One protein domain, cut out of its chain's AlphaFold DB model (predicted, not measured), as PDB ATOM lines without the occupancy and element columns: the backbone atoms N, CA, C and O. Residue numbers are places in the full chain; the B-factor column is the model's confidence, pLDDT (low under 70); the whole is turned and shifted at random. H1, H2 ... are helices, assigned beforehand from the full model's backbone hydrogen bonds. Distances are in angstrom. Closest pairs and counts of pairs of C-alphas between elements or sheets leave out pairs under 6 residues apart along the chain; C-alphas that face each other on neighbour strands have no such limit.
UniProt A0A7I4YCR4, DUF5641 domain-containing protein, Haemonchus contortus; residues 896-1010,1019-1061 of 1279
ATOM      1  N   GLU A 896      -1.080  24.985 -18.565       34.94
ATOM      2  CA  GLU A 896       0.137  24.503 -17.878       34.94
ATOM      3  C   GLU A 896       1.448  24.984 -18.536       34.94
ATOM      4  O   GLU A 896       2.441  25.231 -17.848       34.94
ATOM      5  N   THR A 897       1.450  25.211 -19.856       44.47
ATOM      6  CA  THR A 897       2.614  25.706 -20.613       44.47
ATOM      7  C   THR A 897       2.867  27.215 -20.492       44.47
ATOM      8  O   THR A 897       3.990  27.645 -20.775       44.47
ATOM      9  N   SER A 898       1.881  28.015 -20.061       44.41
ATOM     10  CA  SER A 898       2.082  29.428 -19.689       44.41
ATOM     11  C   SER A 898       2.320  29.558 -18.192       44.41
ATOM     12  O   SER A 898       3.332  30.120 -17.783       44.41
ATOM     13  N   PHE A 899       1.450  28.962 -17.371       43.19
ATOM     14  CA  PHE A 899       1.496  29.118 -15.917       43.19
ATOM     15  C   PHE A 899       2.816  28.610 -15.315       43.19
ATOM     16  O   PHE A 899       3.355  29.232 -14.404       43.19
ATOM     17  N   SER A 900       3.408  27.545 -15.874       47.00
ATOM     18  CA  SER A 900       4.745  27.073 -15.480       47.00
ATOM     19  C   SER A 900       5.861  28.082 -15.804       47.00
ATOM     20  O   SER A 900       6.768  28.282 -14.994       47.00
ATOM     21  N   LYS A 901       5.777  28.793 -16.939       54.41
ATOM     22  CA  LYS A 901       6.740  29.846 -17.315       54.41
ATOM     23  C   LYS A 901       6.571  31.096 -16.454       54.41
ATOM     24  O   LYS A 901       7.562  31.701 -16.057       54.41
ATOM     25  N   ASP A 902       5.333  31.452 -16.126       54.22
ATOM     26  CA  ASP A 902       5.031  32.581 -15.246       54.22
ATOM     27  C   ASP A 902       5.422  32.280 -13.787       54.22
ATOM     28  O   ASP A 902       5.971  33.148 -13.113       54.22
ATOM     29  N   MET A 903       5.280  31.036 -13.311       54.34
ATOM     30  CA  MET A 903       5.821  30.610 -12.012       54.34
ATOM     31  C   MET A 903       7.351  30.512 -11.988       54.34
ATOM     32  O   MET A 903       7.953  30.840 -10.966       54.34
ATOM     33  N   GLN A 904       8.005  30.134 -13.091       56.00
ATOM     34  CA  GLN A 904       9.461  30.275 -13.218       56.00
ATOM     35  C   GLN A 904       9.873  31.750 -13.145       56.00
ATOM     36  O   GLN A 904      10.730  32.091 -12.333       56.00
ATOM     37  N   PHE A 905       9.197  32.638 -13.882       60.28
ATOM     38  CA  PHE A 905       9.431  34.082 -13.814       60.28
ATOM     39  C   PHE A 905       9.269  34.619 -12.384       60.28
ATOM     40  O   PHE A 905      10.180  35.281 -11.898       60.28
ATOM     41  N   LEU A 906       8.185  34.264 -11.675       56.62
ATOM     42  CA  LEU A 906       7.957  34.605 -10.259       56.62
ATOM     43  C   LEU A 906       9.030  34.028  -9.311       56.62
ATOM     44  O   LEU A 906       9.398  34.676  -8.329       56.62
ATOM     45  N   SER A 907       9.562  32.837  -9.606       58.03
ATOM     46  CA  SER A 907      10.721  32.254  -8.912       58.03
ATOM     47  C   SER A 907      11.979  33.106  -9.099       58.03
ATOM     48  O   SER A 907      12.723  33.306  -8.138       58.03
ATOM     49  N   ASP A 908      12.211  33.599 -10.316       57.66
ATOM     50  CA  ASP A 908      13.408  34.360 -10.672       57.66
ATOM     51  C   ASP A 908      13.422  35.732  -9.983       57.66
ATOM     52  O   ASP A 908      14.454  36.099  -9.422       57.66
ATOM     53  N   ILE A 909      12.269  36.425  -9.897       56.25
ATOM     54  CA  ILE A 909      12.108  37.683  -9.122       56.25
ATOM     55  C   ILE A 909      12.636  37.529  -7.691       56.25
ATOM     56  O   ILE A 909      13.192  38.454  -7.106       56.25
ATOM     57  N   ARG A 910      12.430  36.345  -7.106       52.41
ATOM     58  CA  ARG A 910      12.756  36.045  -5.711       52.41
ATOM     59  C   ARG A 910      14.213  35.612  -5.503       52.41
ATOM     60  O   ARG A 910      14.599  35.363  -4.362       52.41
ATOM     61  N   LYS A 911      14.998  35.473  -6.575       53.09
ATOM     62  CA  LYS A 911      16.386  34.986  -6.544       53.09
ATOM     63  C   LYS A 911      17.386  36.052  -6.976       53.09
ATOM     64  O   LYS A 911      18.386  36.227  -6.289       53.09
ATOM     65  N   GLU A 912      17.117  36.762  -8.071       53.28
ATOM     66  CA  GLU A 912      18.028  37.761  -8.641       53.28
ATOM     67  C   GLU A 912      17.260  38.974  -9.195       53.28
ATOM     68  O   GLU A 912      16.084  38.891  -9.552       53.28
ATOM     69  N   SER A 913      17.924  40.131  -9.267       55.50
ATOM     70  CA  SER A 913      17.312  41.390  -9.710       55.50
ATOM     71  C   SER A 913      16.918  41.347 -11.193       55.50
ATOM     72  O   SER A 913      17.788  41.304 -12.068       55.50
ATOM     73  N   ILE A 914      15.616  41.418 -11.488       60.88
ATOM     74  CA  ILE A 914      15.109  41.524 -12.865       60.88
ATOM     75  C   ILE A 914      15.601  42.833 -13.498       60.88
ATOM     76  O   ILE A 914      15.498  43.896 -12.889       60.88
ATOM     77  N   SER A 915      16.053  42.788 -14.752       66.38
ATOM     78  CA  SER A 915      16.256  44.003 -15.540       66.38
ATOM     79  C   SER A 915      14.924  44.582 -16.032       66.38
ATOM     80  O   SER A 915      14.075  43.854 -16.550       66.38
ATOM     81  N   GLU A 916      14.776  45.905 -15.926       66.31
ATOM     82  CA  GLU A 916      13.618  46.715 -16.362       66.31
ATOM     83  C   GLU A 916      13.088  46.250 -17.738       66.31
ATOM     84  O   GLU A 916      11.943  45.819 -17.880       66.31
ATOM     85  N   GLN A 917      13.997  46.129 -18.712       67.94
ATOM     86  CA  GLN A 917      13.709  45.674 -20.076       67.94
ATOM     87  C   GLN A 917      13.155  44.237 -20.206       67.94
ATOM     88  O   GLN A 917      12.529  43.924 -21.219       67.94
ATOM     89  N   LYS A 918      13.416  43.316 -19.262       70.75
ATOM     90  CA  LYS A 918      12.864  41.941 -19.306       70.75
ATOM     91  C   LYS A 918      11.391  41.941 -18.889       70.75
ATOM     92  O   LYS A 918      10.594  41.231 -19.494       70.75
ATOM     93  N   LEU A 919      11.030  42.762 -17.901       72.75
ATOM     94  CA  LEU A 919       9.640  42.943 -17.475       72.75
ATOM     95  C   LEU A 919       8.829  43.685 -18.550       72.75
ATOM     96  O   LEU A 919       7.745  43.239 -18.914       72.75
ATOM     97  N   GLU A 920       9.392  44.747 -19.132       72.00
ATOM     98  CA  GLU A 920       8.738  45.525 -20.192       72.00
ATOM     99  C   GLU A 920       8.453  44.708 -21.458       72.00
ATOM    100  O   GLU A 920       7.328  44.727 -21.958       72.00
ATOM    101  N   ARG A 921       9.417  43.912 -21.949       73.12
ATOM    102  CA  ARG A 921       9.193  43.023 -23.109       73.12
ATOM    103  C   ARG A 921       8.055  42.023 -22.862       73.12
ATOM    104  O   ARG A 921       7.242  41.801 -23.757       73.12
ATOM    105  N   ASN A 922       7.950  41.476 -21.648       75.50
ATOM    106  CA  ASN A 922       6.860  40.571 -21.272       75.50
ATOM    107  C   ASN A 922       5.495  41.289 -21.225       75.50
ATOM    108  O   ASN A 922       4.488  40.722 -21.659       75.50
ATOM    109  N   MET A 923       5.447  42.537 -20.744       75.12
ATOM    110  CA  MET A 923       4.225  43.354 -20.751       75.12
ATOM    111  C   MET A 923       3.774  43.710 -22.173       75.12
ATOM    112  O   MET A 923       2.595  43.545 -22.485       75.12
ATOM    113  N   ALA A 924       4.698  44.128 -23.046       74.75
ATOM    114  CA  ALA A 924       4.402  44.447 -24.445       74.75
ATOM    115  C   ALA A 924       3.836  43.238 -25.208       74.75
ATOM    116  O   ALA A 924       2.774  43.345 -25.818       74.75
ATOM    117  N   ALA A 925       4.489  42.074 -25.107       76.94
ATOM    118  CA  ALA A 925       4.026  40.845 -25.754       76.94
ATOM    119  C   ALA A 925       2.624  40.423 -25.269       76.94
ATOM    120  O   ALA A 925       1.765  40.065 -26.072       76.94
ATOM    121  N   THR A 926       2.359  40.534 -23.960       79.31
ATOM    122  CA  THR A 926       1.034  40.227 -23.390       79.31
ATOM    123  C   THR A 926      -0.045  41.178 -23.932       79.31
ATOM    124  O   THR A 926      -1.151  40.743 -24.250       79.31
ATOM    125  N   LEU A 927       0.271  42.467 -24.094       80.31
ATOM    126  CA  LEU A 927      -0.651  43.481 -24.620       80.31
ATOM    127  C   LEU A 927      -0.932  43.313 -26.128       80.31
ATOM    128  O   LEU A 927      -2.071  43.491 -26.567       80.31
ATOM    129  N   GLU A 928       0.058  42.901 -26.924       79.06
ATOM    130  CA  GLU A 928      -0.142  42.558 -28.339       79.06
ATOM    131  C   GLU A 928      -1.019  41.303 -28.519       79.06
ATOM    132  O   GLU A 928      -1.906  41.271 -29.386       79.06
ATOM    133  N   GLU A 929      -0.851  40.292 -27.661       80.50
ATOM    134  CA  GLU A 929      -1.704  39.100 -27.686       80.50
ATOM    135  C   GLU A 929      -3.151  39.433 -27.270       80.50
ATOM    136  O   GLU A 929      -4.094  39.005 -27.944       80.50
ATOM    137  N   ILE A 930      -3.349  40.300 -26.262       83.25
ATOM    138  CA  ILE A 930      -4.668  40.865 -25.915       83.25
ATOM    139  C   ILE A 930      -5.295  41.557 -27.132       83.25
ATOM    140  O   ILE A 930      -6.436  41.254 -27.489       83.25
ATOM    141  N   HIS A 931      -4.571  42.447 -27.821       81.38
ATOM    142  CA  HIS A 931      -5.087  43.109 -29.024       81.38
ATOM    143  C   HIS A 931      -5.468  42.120 -30.133       81.38
ATOM    144  O   HIS A 931      -6.430  42.361 -30.867       81.38
ATOM    145  N   THR A 932      -4.759  41.000 -30.247       82.69
ATOM    146  CA  THR A 932      -5.062  39.941 -31.216       82.69
ATOM    147  C   THR A 932      -6.348  39.194 -30.854       82.69
ATOM    148  O   THR A 932      -7.236  39.075 -31.702       82.69
ATOM    149  N   GLN A 933      -6.540  38.806 -29.590       85.31
ATOM    150  CA  GLN A 933      -7.804  38.203 -29.139       85.31
ATOM    151  C   GLN A 933      -8.990  39.190 -29.217       85.31
ATOM    152  O   GLN A 933     -10.106  38.804 -29.567       85.31
ATOM    153  N   VAL A 934      -8.762  40.493 -29.000       84.94
ATOM    154  CA  VAL A 934      -9.777  41.548 -29.198       84.94
ATOM    155  C   VAL A 934     -10.181  41.696 -30.675       84.94
ATOM    156  O   VAL A 934     -11.351  41.969 -30.951       84.94
ATOM    157  N   LYS A 935      -9.269  41.483 -31.638       83.62
ATOM    158  CA  LYS A 935      -9.615  41.417 -33.076       83.62
ATOM    159  C   LYS A 935     -10.476  40.185 -33.378       83.62
ATOM    160  O   LYS A 935     -11.512  40.330 -34.020       83.62
ATOM    161  N   ILE A 936     -10.109  39.009 -32.862       84.88
ATOM    162  CA  ILE A 936     -10.881  37.761 -33.034       84.88
ATOM    163  C   ILE A 936     -12.299  37.915 -32.457       84.88
ATOM    164  O   ILE A 936     -13.279  37.597 -33.127       84.88
ATOM    165  N   SER A 937     -12.431  38.518 -31.271       86.75
ATOM    166  CA  SER A 937     -13.728  38.847 -30.662       86.75
ATOM    167  C   SER A 937     -14.621  39.730 -31.550       86.75
ATOM    168  O   SER A 937     -15.836  39.544 -31.544       86.75
ATOM    169  N   LYS A 938     -14.060  40.664 -32.335       85.62
ATOM    170  CA  LYS A 938     -14.836  41.472 -33.298       85.62
ATOM    171  C   LYS A 938     -15.323  40.655 -34.493       85.62
ATOM    172  O   LYS A 938     -16.459  40.827 -34.913       85.62
ATOM    173  N   VAL A 939     -14.496  39.748 -35.017       88.44
ATOM    174  CA  VAL A 939     -14.894  38.859 -36.124       88.44
ATOM    175  C   VAL A 939     -15.990  37.887 -35.674       88.44
ATOM    176  O   VAL A 939     -16.910  37.606 -36.438       88.44
ATOM    177  N   LEU A 940     -15.949  37.426 -34.419       87.06
ATOM    178  CA  LEU A 940     -17.018  36.624 -33.813       87.06
ATOM    179  C   LEU A 940     -18.313  37.424 -33.612       87.06
ATOM    180  O   LEU A 940     -19.380  36.933 -33.962       87.06
ATOM    181  N   GLU A 941     -18.225  38.657 -33.105       88.06
ATOM    182  CA  GLU A 941     -19.360  39.587 -32.984       88.06
ATOM    183  C   GLU A 941     -20.019  39.863 -34.345       88.06
ATOM    184  O   GLU A 941     -21.241  39.827 -34.458       88.06
ATOM    185  N   GLU A 942     -19.224  40.060 -35.399       85.31
ATOM    186  CA  GLU A 942     -19.724  40.238 -36.763       85.31
ATOM    187  C   GLU A 942     -20.332  38.950 -37.340       85.31
ATOM    188  O   GLU A 942     -21.414  38.994 -37.921       85.31
ATOM    189  N   SER A 943     -19.701  37.792 -37.125       80.94
ATOM    190  CA  SER A 943     -20.226  36.490 -37.571       80.94
ATOM    191  C   SER A 943     -21.567  36.162 -36.903       80.94
ATOM    192  O   SER A 943     -22.510  35.748 -37.575       80.94
ATOM    193  N   HIS A 944     -21.683  36.421 -35.597       82.06
ATOM    194  CA  HIS A 944     -22.931  36.291 -34.839       82.06
ATOM    195  C   HIS A 944     -23.991  37.296 -35.303       82.06
ATOM    196  O   HIS A 944     -25.154  36.944 -35.481       82.06
ATOM    197  N   ARG A 945     -23.595  38.540 -35.602       79.94
ATOM    198  CA  ARG A 945     -24.480  39.551 -36.202       79.94
ATOM    199  C   ARG A 945     -24.989  39.125 -37.584       79.94
ATOM    200  O   ARG A 945     -26.139  39.402 -37.905       79.94
ATOM    201  N   HIS A 946     -24.172  38.455 -38.398       74.69
ATOM    202  CA  HIS A 946     -24.607  37.899 -39.682       74.69
ATOM    203  C   HIS A 946     -25.610  36.753 -39.498       74.69
ATOM    204  O   HIS A 946     -26.668  36.800 -40.120       74.69
ATOM    205  N   HIS A 947     -25.336  35.811 -38.587       72.44
ATOM    206  CA  HIS A 947     -26.264  34.745 -38.173       72.44
ATOM    207  C   HIS A 947     -27.622  35.302 -37.701       72.44
ATOM    208  O   HIS A 947     -28.668  34.868 -38.173       72.44
ATOM    209  N   LEU A 948     -27.623  36.345 -36.863       70.88
ATOM    210  CA  LEU A 948     -28.848  36.992 -36.369       70.88
ATOM    211  C   LEU A 948     -29.617  37.815 -37.423       70.88
ATOM    212  O   LEU A 948     -30.831  37.973 -37.300       70.88
ATOM    213  N   LEU A 949     -28.940  38.386 -38.428       60.69
ATOM    214  CA  LEU A 949     -29.575  39.230 -39.456       60.69
ATOM    215  C   LEU A 949     -29.998  38.458 -40.713       60.69
ATOM    216  O   LEU A 949     -30.848  38.938 -41.469       60.69
ATOM    217  N   GLN A 950     -29.418  37.285 -40.970       53.56
ATOM    218  CA  GLN A 950     -29.796  36.444 -42.100       53.56
ATOM    219  C   GLN A 950     -31.058  35.634 -41.784       53.56
ATOM    220  O   GLN A 950     -31.023  34.451 -41.461       53.56
ATOM    221  N   HIS A 951     -32.211  36.268 -42.020       42.22
ATOM    222  CA  HIS A 951     -33.535  35.629 -42.068       42.22
ATOM    223  C   HIS A 951     -33.662  34.460 -43.075       42.22
ATOM    224  O   HIS A 951     -34.745  33.909 -43.210       42.22
ATOM    225  N   THR A 952     -32.597  34.062 -43.780       40.97
ATOM    226  CA  THR A 952     -32.565  32.800 -44.533       40.97
ATOM    227  C   THR A 952     -32.719  31.583 -43.620       40.97
ATOM    228  O   THR A 952     -33.336  30.609 -44.030       40.97
ATOM    229  N   CYS A 953     -32.245  31.666 -42.373       43.84
ATOM    230  CA  CYS A 953     -32.279  30.571 -41.400       43.84
ATOM    231  C   CYS A 953     -33.632  30.448 -40.662       43.84
ATOM    232  O   CYS A 953     -33.688  30.202 -39.452       43.84
ATOM    233  N   THR A 954     -34.746  30.670 -41.371       44.78
ATOM    234  CA  THR A 954     -36.109  30.418 -40.861       44.78
ATOM    235  C   THR A 954     -36.654  29.041 -41.236       44.78
ATOM    236  O   THR A 954     -37.536  28.559 -40.527       44.78
ATOM    237  N   ASP A 955     -36.102  28.408 -42.278       51.19
ATOM    238  CA  ASP A 955     -36.487  27.068 -42.757       51.19
ATOM    239  C   ASP A 955     -35.427  25.977 -42.461       51.19
ATOM    240  O   ASP A 955     -35.663  24.804 -42.754       51.19
ATOM    241  N   ASP A 956     -34.272  26.343 -41.883       52.22
ATOM    242  CA  ASP A 956     -33.153  25.432 -41.583       52.22
ATOM    243  C   ASP A 956     -33.581  24.243 -40.709       52.22
ATOM    244  O   ASP A 956     -34.282  24.401 -39.700       52.22
ATOM    245  N   THR A 957     -33.089  23.044 -41.040       63.03
ATOM    246  CA  THR A 957     -33.352  21.859 -40.218       63.03
ATOM    247  C   THR A 957     -32.630  21.964 -38.876       63.03
ATOM    248  O   THR A 957     -31.549  22.553 -38.762       63.03
ATOM    249  N   GLY A 958     -33.181  21.342 -37.830       61.94
ATOM    250  CA  GLY A 958     -32.607  21.416 -36.485       61.94
ATOM    251  C   GLY A 958     -31.153  20.926 -36.388       61.94
ATOM    252  O   GLY A 958     -30.441  21.318 -35.465       61.94
ATOM    253  N   GLY A 959     -30.688  20.102 -37.335       60.19
ATOM    254  CA  GLY A 959     -29.294  19.660 -37.426       60.19
ATOM    255  C   GLY A 959     -28.324  20.726 -37.946       60.19
ATOM    256  O   GLY A 959     -27.210  20.834 -37.435       60.19
ATOM    257  N   GLU A 960     -28.734  21.539 -38.921       65.12
ATOM    258  CA  GLU A 960     -27.878  22.563 -39.544       65.12
ATOM    259  C   GLU A 960     -27.599  23.709 -38.564       65.12
ATOM    260  O   GLU A 960     -26.438  24.072 -38.338       65.12
ATOM    261  N   LEU A 961     -28.646  24.167 -37.865       72.00
ATOM    262  CA  LEU A 961     -28.546  25.146 -36.781       72.00
ATOM    263  C   LEU A 961     -27.597  24.671 -35.662       72.00
ATOM    264  O   LEU A 961     -26.793  25.457 -35.159       72.00
ATOM    265  N   ALA A 962     -27.636  23.381 -35.304       73.62
ATOM    266  CA  ALA A 962     -26.757  22.812 -34.279       73.62
ATOM    267  C   ALA A 962     -25.274  22.814 -34.696       73.62
ATOM    268  O   ALA A 962     -24.408  23.154 -33.891       73.62
ATOM    269  N   VAL A 963     -24.960  22.461 -35.949       71.19
ATOM    270  CA  VAL A 963     -23.569  22.426 -36.438       71.19
ATOM    271  C   VAL A 963     -22.969  23.834 -36.509       71.19
ATOM    272  O   VAL A 963     -21.820  24.029 -36.100       71.19
ATOM    273  N   MET A 964     -23.733  24.828 -36.978       72.50
ATOM    274  CA  MET A 964     -23.255  26.213 -37.044       72.50
ATOM    275  C   MET A 964     -23.081  26.826 -35.647       72.50
ATOM    276  O   MET A 964     -22.000  27.342 -35.337       72.50
ATOM    277  N   ALA A 965     -24.099  26.729 -34.783       78.25
ATOM    278  CA  ALA A 965     -24.062  27.330 -33.452       78.25
ATOM    279  C   ALA A 965     -22.951  26.725 -32.575       78.25
ATOM    280  O   ALA A 965     -22.221  27.467 -31.917       78.25
ATOM    281  N   HIS A 966     -22.733  25.403 -32.631       79.06
ATOM    282  CA  HIS A 966     -21.660  24.738 -31.882       79.06
ATOM    283  C   HIS A 966     -20.260  25.257 -32.258       79.06
ATOM    284  O   HIS A 966     -19.424  25.498 -31.381       79.06
ATOM    285  N   ARG A 967     -19.999  25.485 -33.555       76.94
ATOM    286  CA  ARG A 967     -18.706  25.990 -34.046       76.94
ATOM    287  C   ARG A 967     -18.423  27.417 -33.566       76.94
ATOM    288  O   ARG A 967     -17.303  27.710 -33.138       76.94
ATOM    289  N   LEU A 968     -19.426  28.295 -33.614       82.38
ATOM    290  CA  LEU A 968     -19.305  29.663 -33.102       82.38
ATOM    291  C   LEU A 968     -19.135  29.673 -31.571       82.38
ATOM    292  O   LEU A 968     -18.244  30.355 -31.065       82.38
ATOM    293  N   LEU A 969     -19.906  28.852 -30.848       83.44
ATOM    294  CA  LEU A 969     -19.874  28.740 -29.386       83.44
ATOM    295  C   LEU A 969     -18.511  28.259 -28.860       83.44
ATOM    296  O   LEU A 969     -17.958  28.848 -27.930       83.44
ATOM    297  N   SER A 970     -17.930  27.232 -29.486       74.75
ATOM    298  CA  SER A 970     -16.580  26.742 -29.163       74.75
ATOM    299  C   SER A 970     -15.511  27.824 -29.390       74.75
ATOM    300  O   SER A 970     -14.658  28.073 -28.536       74.75
ATOM    301  N   THR A 971     -15.603  28.567 -30.498       78.25
ATOM    302  CA  THR A 971     -14.634  29.632 -30.801       78.25
ATOM    303  C   THR A 971     -14.766  30.820 -29.832       78.25
ATOM    304  O   THR A 971     -13.760  31.385 -29.390       78.25
ATOM    305  N   ALA A 972     -15.996  31.180 -29.446       83.88
ATOM    306  CA  ALA A 972     -16.270  32.259 -28.499       83.88
ATOM    307  C   ALA A 972     -15.823  31.930 -27.065       83.88
ATOM    308  O   ALA A 972     -15.191  32.774 -26.425       83.88
ATOM    309  N   THR A 973     -16.076  30.711 -26.574       80.44
ATOM    310  CA  THR A 973     -15.658  30.286 -25.224       80.44
ATOM    311  C   THR A 973     -14.134  30.232 -25.081       80.44
ATOM    312  O   THR A 973     -13.598  30.766 -24.107       80.44
ATOM    313  N   VAL A 974     -13.410  29.711 -26.080       82.75
ATOM    314  CA  VAL A 974     -11.933  29.714 -26.090       82.75
ATOM    315  C   VAL A 974     -11.368  31.141 -26.143       82.75
ATOM    316  O   VAL A 974     -10.442  31.463 -25.395       82.75
ATOM    317  N   THR A 975     -11.940  32.024 -26.970       83.94
ATOM    318  CA  THR A 975     -11.513  33.438 -27.047       83.94
ATOM    319  C   THR A 975     -11.752  34.169 -25.720       83.94
ATOM    320  O   THR A 975     -10.897  34.937 -25.277       83.94
ATOM    321  N   LYS A 976     -12.880  33.897 -25.043       88.00
ATOM    322  CA  LYS A 976     -13.189  34.443 -23.713       88.00
ATOM    323  C   LYS A 976     -12.142  34.016 -22.678       88.00
ATOM    324  O   LYS A 976     -11.576  34.880 -22.011       88.00
ATOM    325  N   GLY A 977     -11.846  32.717 -22.580       75.06
ATOM    326  CA  GLY A 977     -10.860  32.191 -21.628       75.06
ATOM    327  C   GLY A 977      -9.471  32.808 -21.817       75.06
ATOM    328  O   GLY A 977      -8.882  33.313 -20.862       75.06
ATOM    329  N   LYS A 978      -8.987  32.881 -23.067       81.62
ATOM    330  CA  LYS A 978      -7.698  33.520 -23.386       81.62
ATOM    331  C   LYS A 978      -7.658  35.004 -23.017       81.62
ATOM    332  O   LYS A 978      -6.660  35.458 -22.463       81.62
ATOM    333  N   LEU A 979      -8.734  35.756 -23.268       84.69
ATOM    334  CA  LEU A 979      -8.827  37.161 -22.853       84.69
ATOM    335  C   LEU A 979      -8.762  37.323 -21.328       84.69
ATOM    336  O   LEU A 979      -8.073  38.222 -20.856       84.69
ATOM    337  N   GLN A 980      -9.426  36.457 -20.554       82.19
ATOM    338  CA  GLN A 980      -9.365  36.498 -19.086       82.19
ATOM    339  C   GLN A 980      -7.951  36.188 -18.565       82.19
ATOM    340  O   GLN A 980      -7.435  36.927 -17.727       82.19
ATOM    341  N   SER A 981      -7.311  35.147 -19.105       79.69
ATOM    342  CA  SER A 981      -5.955  34.717 -18.736       79.69
ATOM    343  C   SER A 981      -4.901  35.799 -19.007       79.69
ATOM    344  O   SER A 981      -4.195  36.249 -18.099       79.69
ATOM    345  N   LEU A 982      -4.862  36.322 -20.239       84.94
ATOM    346  CA  LEU A 982      -3.922  37.376 -20.631       84.94
ATOM    347  C   LEU A 982      -4.140  38.670 -19.830       84.94
ATOM    348  O   LEU A 982      -3.170  39.342 -19.480       84.94
ATOM    349  N   MET A 983      -5.389  38.999 -19.478       83.81
ATOM    350  CA  MET A 983      -5.699  40.158 -18.636       83.81
ATOM    351  C   MET A 983      -5.150  40.001 -17.211       83.81
ATOM    352  O   MET A 983      -4.534  40.930 -16.689       83.81
ATOM    353  N   GLN A 984      -5.315  38.826 -16.592       80.25
ATOM    354  CA  GLN A 984      -4.742  38.532 -15.272       80.25
ATOM    355  C   GLN A 984      -3.208  38.618 -15.301       80.25
ATOM    356  O   GLN A 984      -2.605  39.235 -14.421       80.25
ATOM    357  N   ARG A 985      -2.583  38.078 -16.353       81.44
ATOM    358  CA  ARG A 985      -1.133  38.143 -16.588       81.44
ATOM    359  C   ARG A 985      -0.625  39.582 -16.750       81.44
ATOM    360  O   ARG A 985       0.382  39.950 -16.150       81.44
ATOM    361  N   PHE A 986      -1.351  40.420 -17.493       83.44
ATOM    362  CA  PHE A 986      -1.021  41.836 -17.670       83.44
ATOM    363  C   PHE A 986      -1.122  42.626 -16.353       83.44
ATOM    364  O   PHE A 986      -0.195  43.355 -16.004       83.44
ATOM    365  N   ILE A 987      -2.197  42.423 -15.577       80.06
ATOM    366  CA  ILE A 987      -2.378  43.038 -14.247       80.06
ATOM    367  C   ILE A 987      -1.263  42.608 -13.282       80.06
ATOM    368  O   ILE A 987      -0.765  43.432 -12.511       80.06
ATOM    369  N   LEU A 988      -0.846  41.338 -13.326       79.44
ATOM    370  CA  LEU A 988       0.246  40.815 -12.505       79.44
ATOM    371  C   LEU A 988       1.579  41.506 -12.832       79.44
ATOM    372  O   LEU A 988       2.243  42.000 -11.919       79.44
ATOM    373  N   PHE A 989       1.958  41.590 -14.112       78.44
ATOM    374  CA  PHE A 989       3.201  42.254 -14.513       78.44
ATOM    375  C   PHE A 989       3.188  43.765 -14.232       78.44
ATOM    376  O   PHE A 989       4.186  44.281 -13.730       78.44
ATOM    377  N   ASP A 990       2.067  44.462 -14.450       77.94
ATOM    378  CA  ASP A 990       1.939  45.885 -14.096       77.94
ATOM    379  C   ASP A 990       2.059  46.111 -12.580       77.94
ATOM    380  O   ASP A 990       2.782  47.001 -12.128       77.94
ATOM    381  N   SER A 991       1.435  45.246 -11.773       77.56
ATOM    382  CA  SER A 991       1.555  45.288 -10.309       77.56
ATOM    383  C   SER A 991       3.004  45.098  -9.850       77.56
ATOM    384  O   SER A 991       3.475  45.835  -8.983       77.56
ATOM    385  N   ILE A 992       3.733  44.156 -10.458       77.06
ATOM    386  CA  ILE A 992       5.161  43.918 -10.195       77.06
ATOM    387  C   ILE A 992       6.000  45.144 -10.594       77.06
ATOM    388  O   ILE A 992       6.847  45.575  -9.812       77.06
ATOM    389  N   TYR A 993       5.734  45.752 -11.755       75.69
ATOM    390  CA  TYR A 993       6.420  46.969 -12.213       75.69
ATOM    391  C   TYR A 993       6.236  48.120 -11.219       75.69
ATOM    392  O   TYR A 993       7.199  48.789 -10.840       75.69
ATOM    393  N   ILE A 994       5.001  48.335 -10.759       74.06
ATOM    394  CA  ILE A 994       4.659  49.380  -9.790       74.06
ATOM    395  C   ILE A 994       5.368  49.134  -8.449       74.06
ATOM    396  O   ILE A 994       5.901  50.083  -7.873       74.06
ATOM    397  N   ILE A 995       5.428  47.888  -7.965       75.38
ATOM    398  CA  ILE A 995       6.142  47.535  -6.724       75.38
ATOM    399  C   ILE A 995       7.644  47.826  -6.862       75.38
ATOM    400  O   ILE A 995       8.175  48.625  -6.096       75.38
ATOM    401  N   LEU A 996       8.311  47.283  -7.887       72.88
ATOM    402  CA  LEU A 996       9.758  47.455  -8.087       72.88
ATOM    403  C   LEU A 996      10.163  48.918  -8.379       72.88
ATOM    404  O   LEU A 996      11.281  49.332  -8.062       72.88
ATOM    405  N   THR A 997       9.251  49.725  -8.934       73.69
ATOM    406  CA  THR A 997       9.434  51.180  -9.105       73.69
ATOM    407  C   THR A 997       9.290  51.943  -7.784       73.69
ATOM    408  O   THR A 997       9.999  52.925  -7.562       73.69
ATOM    409  N   ASN A 998       8.381  51.526  -6.897       74.44
ATOM    410  CA  ASN A 998       8.182  52.167  -5.592       74.44
ATOM    411  C   ASN A 998       9.292  51.805  -4.592       74.44
ATOM    412  O   ASN A 998       9.730  52.681  -3.850       74.44
ATOM    413  N   ASP A 999       9.810  50.575  -4.648       71.75
ATOM    414  CA  ASP A 999      10.988  50.128  -3.886       71.75
ATOM    415  C   ASP A 999      12.316  50.701  -4.438       71.75
ATOM    416  O   ASP A 999      13.397  50.404  -3.931       71.75
ATOM    417  N   GLY A1000      12.253  51.538  -5.483       60.41
ATOM    418  CA  GLY A1000      13.395  52.276  -6.028       60.41
ATOM    419  C   GLY A1000      14.379  51.451  -6.863       60.41
ATOM    420  O   GLY A1000      15.449  51.962  -7.194       60.41
ATOM    421  N   GLN A1001      14.043  50.204  -7.214       64.31
ATOM    422  CA  GLN A1001      14.899  49.349  -8.048       64.31
ATOM    423  C   GLN A1001      14.768  49.649  -9.550       64.31
ATOM    424  O   GLN A1001      15.732  49.447 -10.287       64.31
ATOM    425  N   LEU A1002      13.616  50.164  -9.998       64.62
ATOM    426  CA  LEU A1002      13.374  50.597 -11.385       64.62
ATOM    427  C   LEU A1002      13.368  52.127 -11.519       64.62
ATOM    428  O   LEU A1002      12.995  52.858 -10.592       64.62
ATOM    429  N   LYS A1003      13.780  52.643 -12.682       61.03
ATOM    430  CA  LYS A1003      13.923  54.085 -12.913       61.03
ATOM    431  C   LYS A1003      12.632  54.677 -13.468       61.03
ATOM    432  O   LYS A1003      12.369  54.657 -14.665       61.03
ATOM    433  N   LYS A1004      11.931  55.415 -12.602       51.97
ATOM    434  CA  LYS A1004      10.679  56.175 -12.840       51.97
ATOM    435  C   LYS A1004      10.659  57.182 -14.024       51.97
ATOM    436  O   LYS A1004       9.726  57.970 -14.128       51.97
ATOM    437  N   ARG A1005      11.679  57.211 -14.890       49.09
ATOM    438  CA  ARG A1005      11.759  58.016 -16.121       49.09
ATOM    439  C   ARG A1005      11.347  57.259 -17.388       49.09
ATOM    440  O   ARG A1005      10.867  57.918 -18.302       49.09
ATOM    441  N   GLU A1006      11.526  55.938 -17.475       50.19
ATOM    442  CA  GLU A1006      11.389  55.240 -18.769       50.19
ATOM    443  C   GLU A1006       9.925  54.899 -19.112       50.19
ATOM    444  O   GLU A1006       9.493  55.216 -20.222       50.19
ATOM    445  N   ARG A1007       9.093  54.474 -18.143       48.50
ATOM    446  CA  ARG A1007       7.628  54.301 -18.327       48.50
ATOM    447  C   ARG A1007       6.906  55.535 -18.889       48.50
ATOM    448  O   ARG A1007       5.968  55.399 -19.667       48.50
ATOM    449  N   LEU A1008       7.369  56.743 -18.557       43.19
ATOM    450  CA  LEU A1008       6.815  57.999 -19.086       43.19
ATOM    451  C   LEU A1008       6.965  58.128 -20.613       43.19
ATOM    452  O   LEU A1008       6.179  58.832 -21.244       43.19
ATOM    453  N   THR A1009       7.929  57.440 -21.232       49.50
ATOM    454  CA  THR A1009       8.084  57.422 -22.698       49.50
ATOM    455  C   THR A1009       7.025  56.551 -23.382       49.50
ATOM    456  O   THR A1009       6.547  56.914 -24.454       49.50
ATOM    457  N   TRP A1010       6.561  55.478 -22.729       45.97
ATOM    458  CA  TRP A1010       5.447  54.639 -23.204       45.97
ATOM    459  C   TRP A1010       4.086  55.350 -23.111       45.97
ATOM    460  O   TRP A1010       3.153  55.004 -23.835       45.97
ATOM    461  N   ASP A1019      -4.818  52.604 -26.159       47.47
ATOM    462  CA  ASP A1019      -4.456  53.136 -24.851       47.47
ATOM    463  C   ASP A1019      -3.565  52.161 -24.064       47.47
ATOM    464  O   ASP A1019      -3.980  51.052 -23.732       47.47
ATOM    465  N   THR A1020      -2.351  52.592 -23.717       54.47
ATOM    466  CA  THR A1020      -1.365  51.801 -22.952       54.47
ATOM    467  C   THR A1020      -1.595  51.821 -21.435       54.47
ATOM    468  O   THR A1020      -0.935  51.095 -20.695       54.47
ATOM    469  N   ASN A1021      -2.544  52.627 -20.947       58.31
ATOM    470  CA  ASN A1021      -2.900  52.704 -19.530       58.31
ATOM    471  C   ASN A1021      -3.696  51.459 -19.102       58.31
ATOM    472  O   ASN A1021      -4.727  51.147 -19.701       58.31
ATOM    473  N   THR A1022      -3.274  50.801 -18.017       63.03
ATOM    474  CA  THR A1022      -3.900  49.588 -17.460       63.03
ATOM    475  C   THR A1022      -5.416  49.710 -17.317       63.03
ATOM    476  O   THR A1022      -6.141  48.790 -17.675       63.03
ATOM    477  N   THR A1023      -5.920  50.870 -16.886       65.12
ATOM    478  CA  THR A1023      -7.361  51.143 -16.734       65.12
ATOM    479  C   THR A1023      -8.121  51.015 -18.058       65.12
ATOM    480  O   THR A1023      -9.225  50.472 -18.104       65.12
ATOM    481  N   ALA A1024      -7.522  51.491 -19.151       69.38
ATOM    482  CA  ALA A1024      -8.127  51.464 -20.475       69.38
ATOM    483  C   ALA A1024      -8.064  50.057 -21.088       69.38
ATOM    484  O   ALA A1024      -9.091  49.575 -21.568       69.38
ATOM    485  N   VAL A1025      -6.920  49.366 -20.978       76.44
ATOM    486  CA  VAL A1025      -6.771  47.954 -21.388       76.44
ATOM    487  C   VAL A1025      -7.812  47.079 -20.682       76.44
ATOM    488  O   VAL A1025      -8.541  46.348 -21.356       76.44
ATOM    489  N   THR A1026      -7.965  47.232 -19.360       78.69
ATOM    490  CA  THR A1026      -9.014  46.565 -18.570       78.69
ATOM    491  C   THR A1026     -10.400  46.839 -19.152       78.69
ATOM    492  O   THR A1026     -11.095  45.895 -19.513       78.69
ATOM    493  N   SER A1027     -10.775  48.107 -19.363       79.56
ATOM    494  CA  SER A1027     -12.104  48.456 -19.893       79.56
ATOM    495  C   SER A1027     -12.388  47.885 -21.294       79.56
ATOM    496  O   SER A1027     -13.525  47.518 -21.606       79.56
ATOM    497  N   ILE A1028     -11.361  47.770 -22.146       83.12
ATOM    498  CA  ILE A1028     -11.471  47.196 -23.494       83.12
ATOM    499  C   ILE A1028     -11.708  45.686 -23.403       83.12
ATOM    500  O   ILE A1028     -12.574  45.166 -24.115       83.12
ATOM    501  N   VAL A1029     -10.978  44.989 -22.528       84.06
ATOM    502  CA  VAL A1029     -11.129  43.544 -22.327       84.06
ATOM    503  C   VAL A1029     -12.445  43.220 -21.622       84.06
ATOM    504  O   VAL A1029     -13.182  42.380 -22.122       84.06
ATOM    505  N   GLU A1030     -12.820  43.921 -20.552       86.06
ATOM    506  CA  GLU A1030     -14.108  43.743 -19.862       86.06
ATOM    507  C   GLU A1030     -15.299  43.939 -20.810       86.06
ATOM    508  O   GLU A1030     -16.201  43.100 -20.867       86.06
ATOM    509  N   LYS A1031     -15.277  44.995 -21.638       87.69
ATOM    510  CA  LYS A1031     -16.304  45.217 -22.665       87.69
ATOM    511  C   LYS A1031     -16.355  44.076 -23.684       87.69
ATOM    512  O   LYS A1031     -17.440  43.689 -24.113       87.69
ATOM    513  N   ARG A1032     -15.202  43.521 -24.071       89.56
ATOM    514  CA  ARG A1032     -15.101  42.395 -25.016       89.56
ATOM    515  C   ARG A1032     -15.561  41.071 -24.406       89.56
ATOM    516  O   ARG A1032     -16.241  40.313 -25.089       89.56
ATOM    517  N   LEU A1033     -15.269  40.835 -23.130       87.94
ATOM    518  CA  LEU A1033     -15.772  39.696 -22.365       87.94
ATOM    519  C   LEU A1033     -17.296  39.763 -22.213       87.94
ATOM    520  O   LEU A1033     -17.955  38.772 -22.490       87.94
ATOM    521  N   SER A1034     -17.864  40.931 -21.897       89.62
ATOM    522  CA  SER A1034     -19.322  41.134 -21.809       89.62
ATOM    523  C   SER A1034     -20.051  40.898 -23.146       89.62
ATOM    524  O   SER A1034     -21.119  40.282 -23.185       89.62
ATOM    525  N   ILE A1035     -19.444  41.311 -24.266       88.25
ATOM    526  CA  ILE A1035     -19.949  41.004 -25.616       88.25
ATOM    527  C   ILE A1035     -19.888  39.491 -25.881       88.25
ATOM    528  O   ILE A1035     -20.892  38.906 -26.282       88.25
ATOM    529  N   LEU A1036     -18.754  38.837 -25.602       88.12
ATOM    530  CA  LEU A1036     -18.616  37.383 -25.759       88.12
ATOM    531  C   LEU A1036     -19.583  36.603 -24.854       88.12
ATOM    532  O   LEU A1036     -20.167  35.636 -25.317       88.12
ATOM    533  N   ASP A1037     -19.821  37.039 -23.615       88.81
ATOM    534  CA  ASP A1037     -20.802  36.441 -22.696       88.81
ATOM    535  C   ASP A1037     -22.259  36.618 -23.145       88.81
ATOM    536  O   ASP A1037     -23.130  35.866 -22.708       88.81
ATOM    537  N   THR A1038     -22.538  37.595 -24.010       90.81
ATOM    538  CA  THR A1038     -23.851  37.746 -24.654       90.81
ATOM    539  C   THR A1038     -23.959  36.785 -25.841       90.81
ATOM    540  O   THR A1038     -24.867  35.962 -25.878       90.81
ATOM    541  N   ILE A1039     -22.959  36.788 -26.732       89.00
ATOM    542  CA  ILE A1039     -22.861  35.880 -27.891       89.00
ATOM    543  C   ILE A1039     -22.923  34.404 -27.457       89.00
ATOM    544  O   ILE A1039     -23.628  33.607 -28.067       89.00
ATOM    545  N   ILE A1040     -22.218  34.033 -26.384       89.31
ATOM    546  CA  ILE A1040     -22.221  32.673 -25.825       89.31
ATOM    547  C   ILE A1040     -23.636  32.268 -25.394       89.31
ATOM    548  O   ILE A1040     -24.087  31.198 -25.786       89.31
ATOM    549  N   LYS A1041     -24.371  33.132 -24.680       87.94
ATOM    550  CA  LYS A1041     -25.749  32.843 -24.237       87.94
ATOM    551  C   LYS A1041     -26.734  32.745 -25.399       87.94
ATOM    552  O   LYS A1041     -27.596  31.868 -25.382       87.94
ATOM    553  N   ASP A1042     -26.598  33.604 -26.405       84.38
ATOM    554  CA  ASP A1042     -27.418  33.546 -27.619       84.38
ATOM    555  C   ASP A1042     -27.190  32.220 -28.370       84.38
ATOM    556  O   ASP A1042     -28.144  31.556 -28.774       84.38
ATOM    557  N   LEU A1043     -25.930  31.791 -28.509       85.12
ATOM    558  CA  LEU A1043     -25.563  30.540 -29.179       85.12
ATOM    559  C   LEU A1043     -25.905  29.295 -28.347       85.12
ATOM    560  O   LEU A1043     -26.279  28.272 -28.913       85.12
ATOM    561  N   GLU A1044     -25.835  29.361 -27.015       84.75
ATOM    562  CA  GLU A1044     -26.354  28.321 -26.115       84.75
ATOM    563  C   GLU A1044     -27.881  28.194 -26.233       84.75
ATOM    564  O   GLU A1044     -28.412  27.080 -26.274       84.75
ATOM    565  N   TYR A1045     -28.591  29.320 -26.358       85.62
ATOM    566  CA  TYR A1045     -30.027  29.340 -26.618       85.62
ATOM    567  C   TYR A1045     -30.369  28.764 -27.999       85.62
ATOM    568  O   TYR A1045     -31.274  27.932 -28.087       85.62
ATOM    569  N   ASP A1046     -29.638  29.120 -29.061       80.12
ATOM    570  CA  ASP A1046     -29.848  28.546 -30.397       80.12
ATOM    571  C   ASP A1046     -29.458  27.058 -30.464       80.12
ATOM    572  O   ASP A1046     -30.170  26.279 -31.094       80.12
ATOM    573  N   MET A1047     -28.425  26.606 -29.741       79.12
ATOM    574  CA  MET A1047     -28.122  25.175 -29.564       79.12
ATOM    575  C   MET A1047     -29.274  24.419 -28.890       79.12
ATOM    576  O   MET A1047     -29.619  23.299 -29.277       79.12
ATOM    577  N   GLU A1048     -29.898  25.018 -27.879       79.62
ATOM    578  CA  GLU A1048     -31.021  24.417 -27.165       79.62
ATOM    579  C   GLU A1048     -32.340  24.508 -27.962       79.62
ATOM    580  O   GLU A1048     -33.178  23.602 -27.900       79.62
ATOM    581  N   ARG A1049     -32.508  25.541 -28.795       78.00
ATOM    582  CA  ARG A1049     -33.557  25.638 -29.823       78.00
ATOM    583  C   ARG A1049     -33.373  24.564 -30.894       78.00
ATOM    584  O   ARG A1049     -34.343  23.885 -31.215       78.00
ATOM    585  N   ALA A1050     -32.151  24.349 -31.381       75.94
ATOM    586  CA  ALA A1050     -31.806  23.308 -32.344       75.94
ATOM    587  C   ALA A1050     -32.141  21.912 -31.799       75.94
ATOM    588  O   ALA A1050     -32.869  21.156 -32.437       75.94
ATOM    589  N   ARG A1051     -31.750  21.601 -30.552       73.12
ATOM    590  CA  ARG A1051     -32.171  20.368 -29.853       73.12
ATOM    591  C   ARG A1051     -33.692  20.213 -29.779       73.12
ATOM    592  O   ARG A1051     -34.202  19.109 -29.974       73.12
ATOM    593  N   LYS A1052     -34.430  21.298 -29.513       77.25
ATOM    594  CA  LYS A1052     -35.905  21.305 -29.475       77.25
ATOM    595  C   LYS A1052     -36.542  21.154 -30.862       77.25
ATOM    596  O   LYS A1052     -37.618  20.568 -30.958       77.25
ATOM    597  N   LEU A1053     -35.894  21.626 -31.927       73.62
ATOM    598  CA  LEU A1053     -36.302  21.371 -33.310       73.62
ATOM    599  C   LEU A1053     -36.045  19.907 -33.686       73.62
ATOM    600  O   LEU A1053     -37.003  19.218 -34.018       73.62
ATOM    601  N   ILE A1054     -34.837  19.378 -33.463       70.69
ATOM    602  CA  ILE A1054     -34.498  17.952 -33.657       70.69
ATOM    603  C   ILE A1054     -35.455  17.034 -32.872       70.69
ATOM    604  O   ILE A1054     -35.841  15.961 -33.348       70.69
ATOM    605  N   SER A1055     -35.860  17.421 -31.655       68.19
ATOM    606  CA  SER A1055     -36.822  16.641 -30.868       68.19
ATOM    607  C   SER A1055     -38.242  16.718 -31.439       68.19
ATOM    608  O   SER A1055     -38.910  15.686 -31.502       68.19
ATOM    609  N   LYS A1056     -38.685  17.882 -31.935       61.38
ATOM    610  CA  LYS A1056     -39.961  18.036 -32.654       61.38
ATOM    611  C   LYS A1056     -39.976  17.287 -33.984       61.38
ATOM    612  O   LYS A1056     -40.949  16.593 -34.245       61.38
ATOM    613  N   GLU A1057     -38.911  17.342 -34.776       62.47
ATOM    614  CA  GLU A1057     -38.736  16.562 -36.008       62.47
ATOM    615  C   GLU A1057     -38.831  15.057 -35.712       62.47
ATOM    616  O   GLU A1057     -39.606  14.345 -36.347       62.47
ATOM    617  N   LYS A1058     -38.154  14.573 -34.658       52.91
ATOM    618  CA  LYS A1058     -38.296  13.188 -34.164       52.91
ATOM    619  C   LYS A1058     -39.700  12.850 -33.646       52.91
ATOM    620  O   LYS A1058     -40.074  11.678 -33.675       52.91
ATOM    621  N   ILE A1059     -40.476  13.824 -33.167       49.78
ATOM    622  CA  ILE A1059     -41.882  13.630 -32.773       49.78
ATOM    623  C   ILE A1059     -42.792  13.605 -34.008       49.78
ATOM    624  O   ILE A1059     -43.659  12.742 -34.080       49.78
ATOM    625  N   VAL A1060     -42.565  14.456 -35.014       47.00
ATOM    626  CA  VAL A1060     -43.286  14.430 -36.300       47.00
ATOM    627  C   VAL A1060     -43.026  13.110 -37.031       47.00
ATOM    628  O   VAL A1060     -43.974  12.440 -37.423       47.00
ATOM    629  N   LEU A1061     -41.774  12.650 -37.090       42.03
ATOM    630  CA  LEU A1061     -41.399  11.339 -37.643       42.03
ATOM    631  C   LEU A1061     -41.963  10.142 -36.850       42.03
ATOM    632  O   LEU A1061     -42.044   9.044 -37.391       42.03
TER     633      LEU A1061
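AT A GLANCE: This is residues 896 to 1010 and 1019 to 1061 of the 1279 residues of the protein "DUF5641 domain-containing protein" of Haemonchus contortus (UniProt A0A7I4YCR4). Three long helices, H2, H4 and H6, make a rod-like up-and-down bundle, each running against the one before it in the chain, with H6 shifted lengthwise so that its last residues run on past the first residue of H4. H1 lies alongside H4 near one end of the rod without touching it, and the short H5, after H4, lies toward that same end, while the short H3 sits in the turn between H2 and H4 toward the other end. The printed part has 158 residues with six named helices, in the order H1 to H6, and no named strand; its class is all helix. The whole is loose, with a radius of gyration of the C-alphas of 21.8 A and spans of 74 by 29 by 17 A.

HOW THE PARTS SIT: Begin at H4, residues 958 to 998, the longest helix. It touches H6, residues 1022 to 1061, closest at the C-alphas of Gly 958 and Ala 1050, 4.6 A apart; their tilt is shallow at 19 degrees, opposite ways. H4 also touches H2, residues 916 to 949, closest at the C-alphas of Met 923 and Phe 986, 6.3 A apart, with a shallow tilt of 24 degrees, opposite ways. H2 touches H6 with residues 930 to 944 alone, closest at the C-alphas of Ser 937 and Arg 1032, 6.8 A apart; they run the same way at 36 degrees, only just a steep tilt. H1, residues 896 to 909, is near H4, with 10 pairs of C-alphas within 10 A, and apart from H6. H3, residues 951 to 954, and H2 meet only through their link. H5, residues 1007 to 1010, is apart from H4 and H6. In H2 and H4 every O i to N i+4 pair is within hydrogen-bond range, against 9 of 10 in H1 and 35 of 36 in H6; H3 and H5 are too short for such a pair.

IN THESE COORDINATES: Find C-alpha 958 at (-32.607, 21.416, -36.485); from there H4 runs 59.7 A to C-alpha 998 at (8.182, 52.167, -5.592). H6 covers 57.2 A and ends at C-alpha 1061, (-41.399, 11.339, -37.643). H2 measures 49.5 A and H1 19.8 A, while H3 and H5 have four residues each.

THE WHOLE: Look to the C-alphas of Gly 1000 and Leu 1061 for the two farthest apart, 75.4 A. Residues 1011 to 1018 are not printed, and C-alphas 1010 and 1019 are 10.2 A apart across this cut. Of the links that are printed whole, none is long. The mean pLDDT of the printed part is 70.9; residues 896 to 917, 949 to 960, 1000 to 1010, 1019 to 1024 and 1055 to 1061 are under 70.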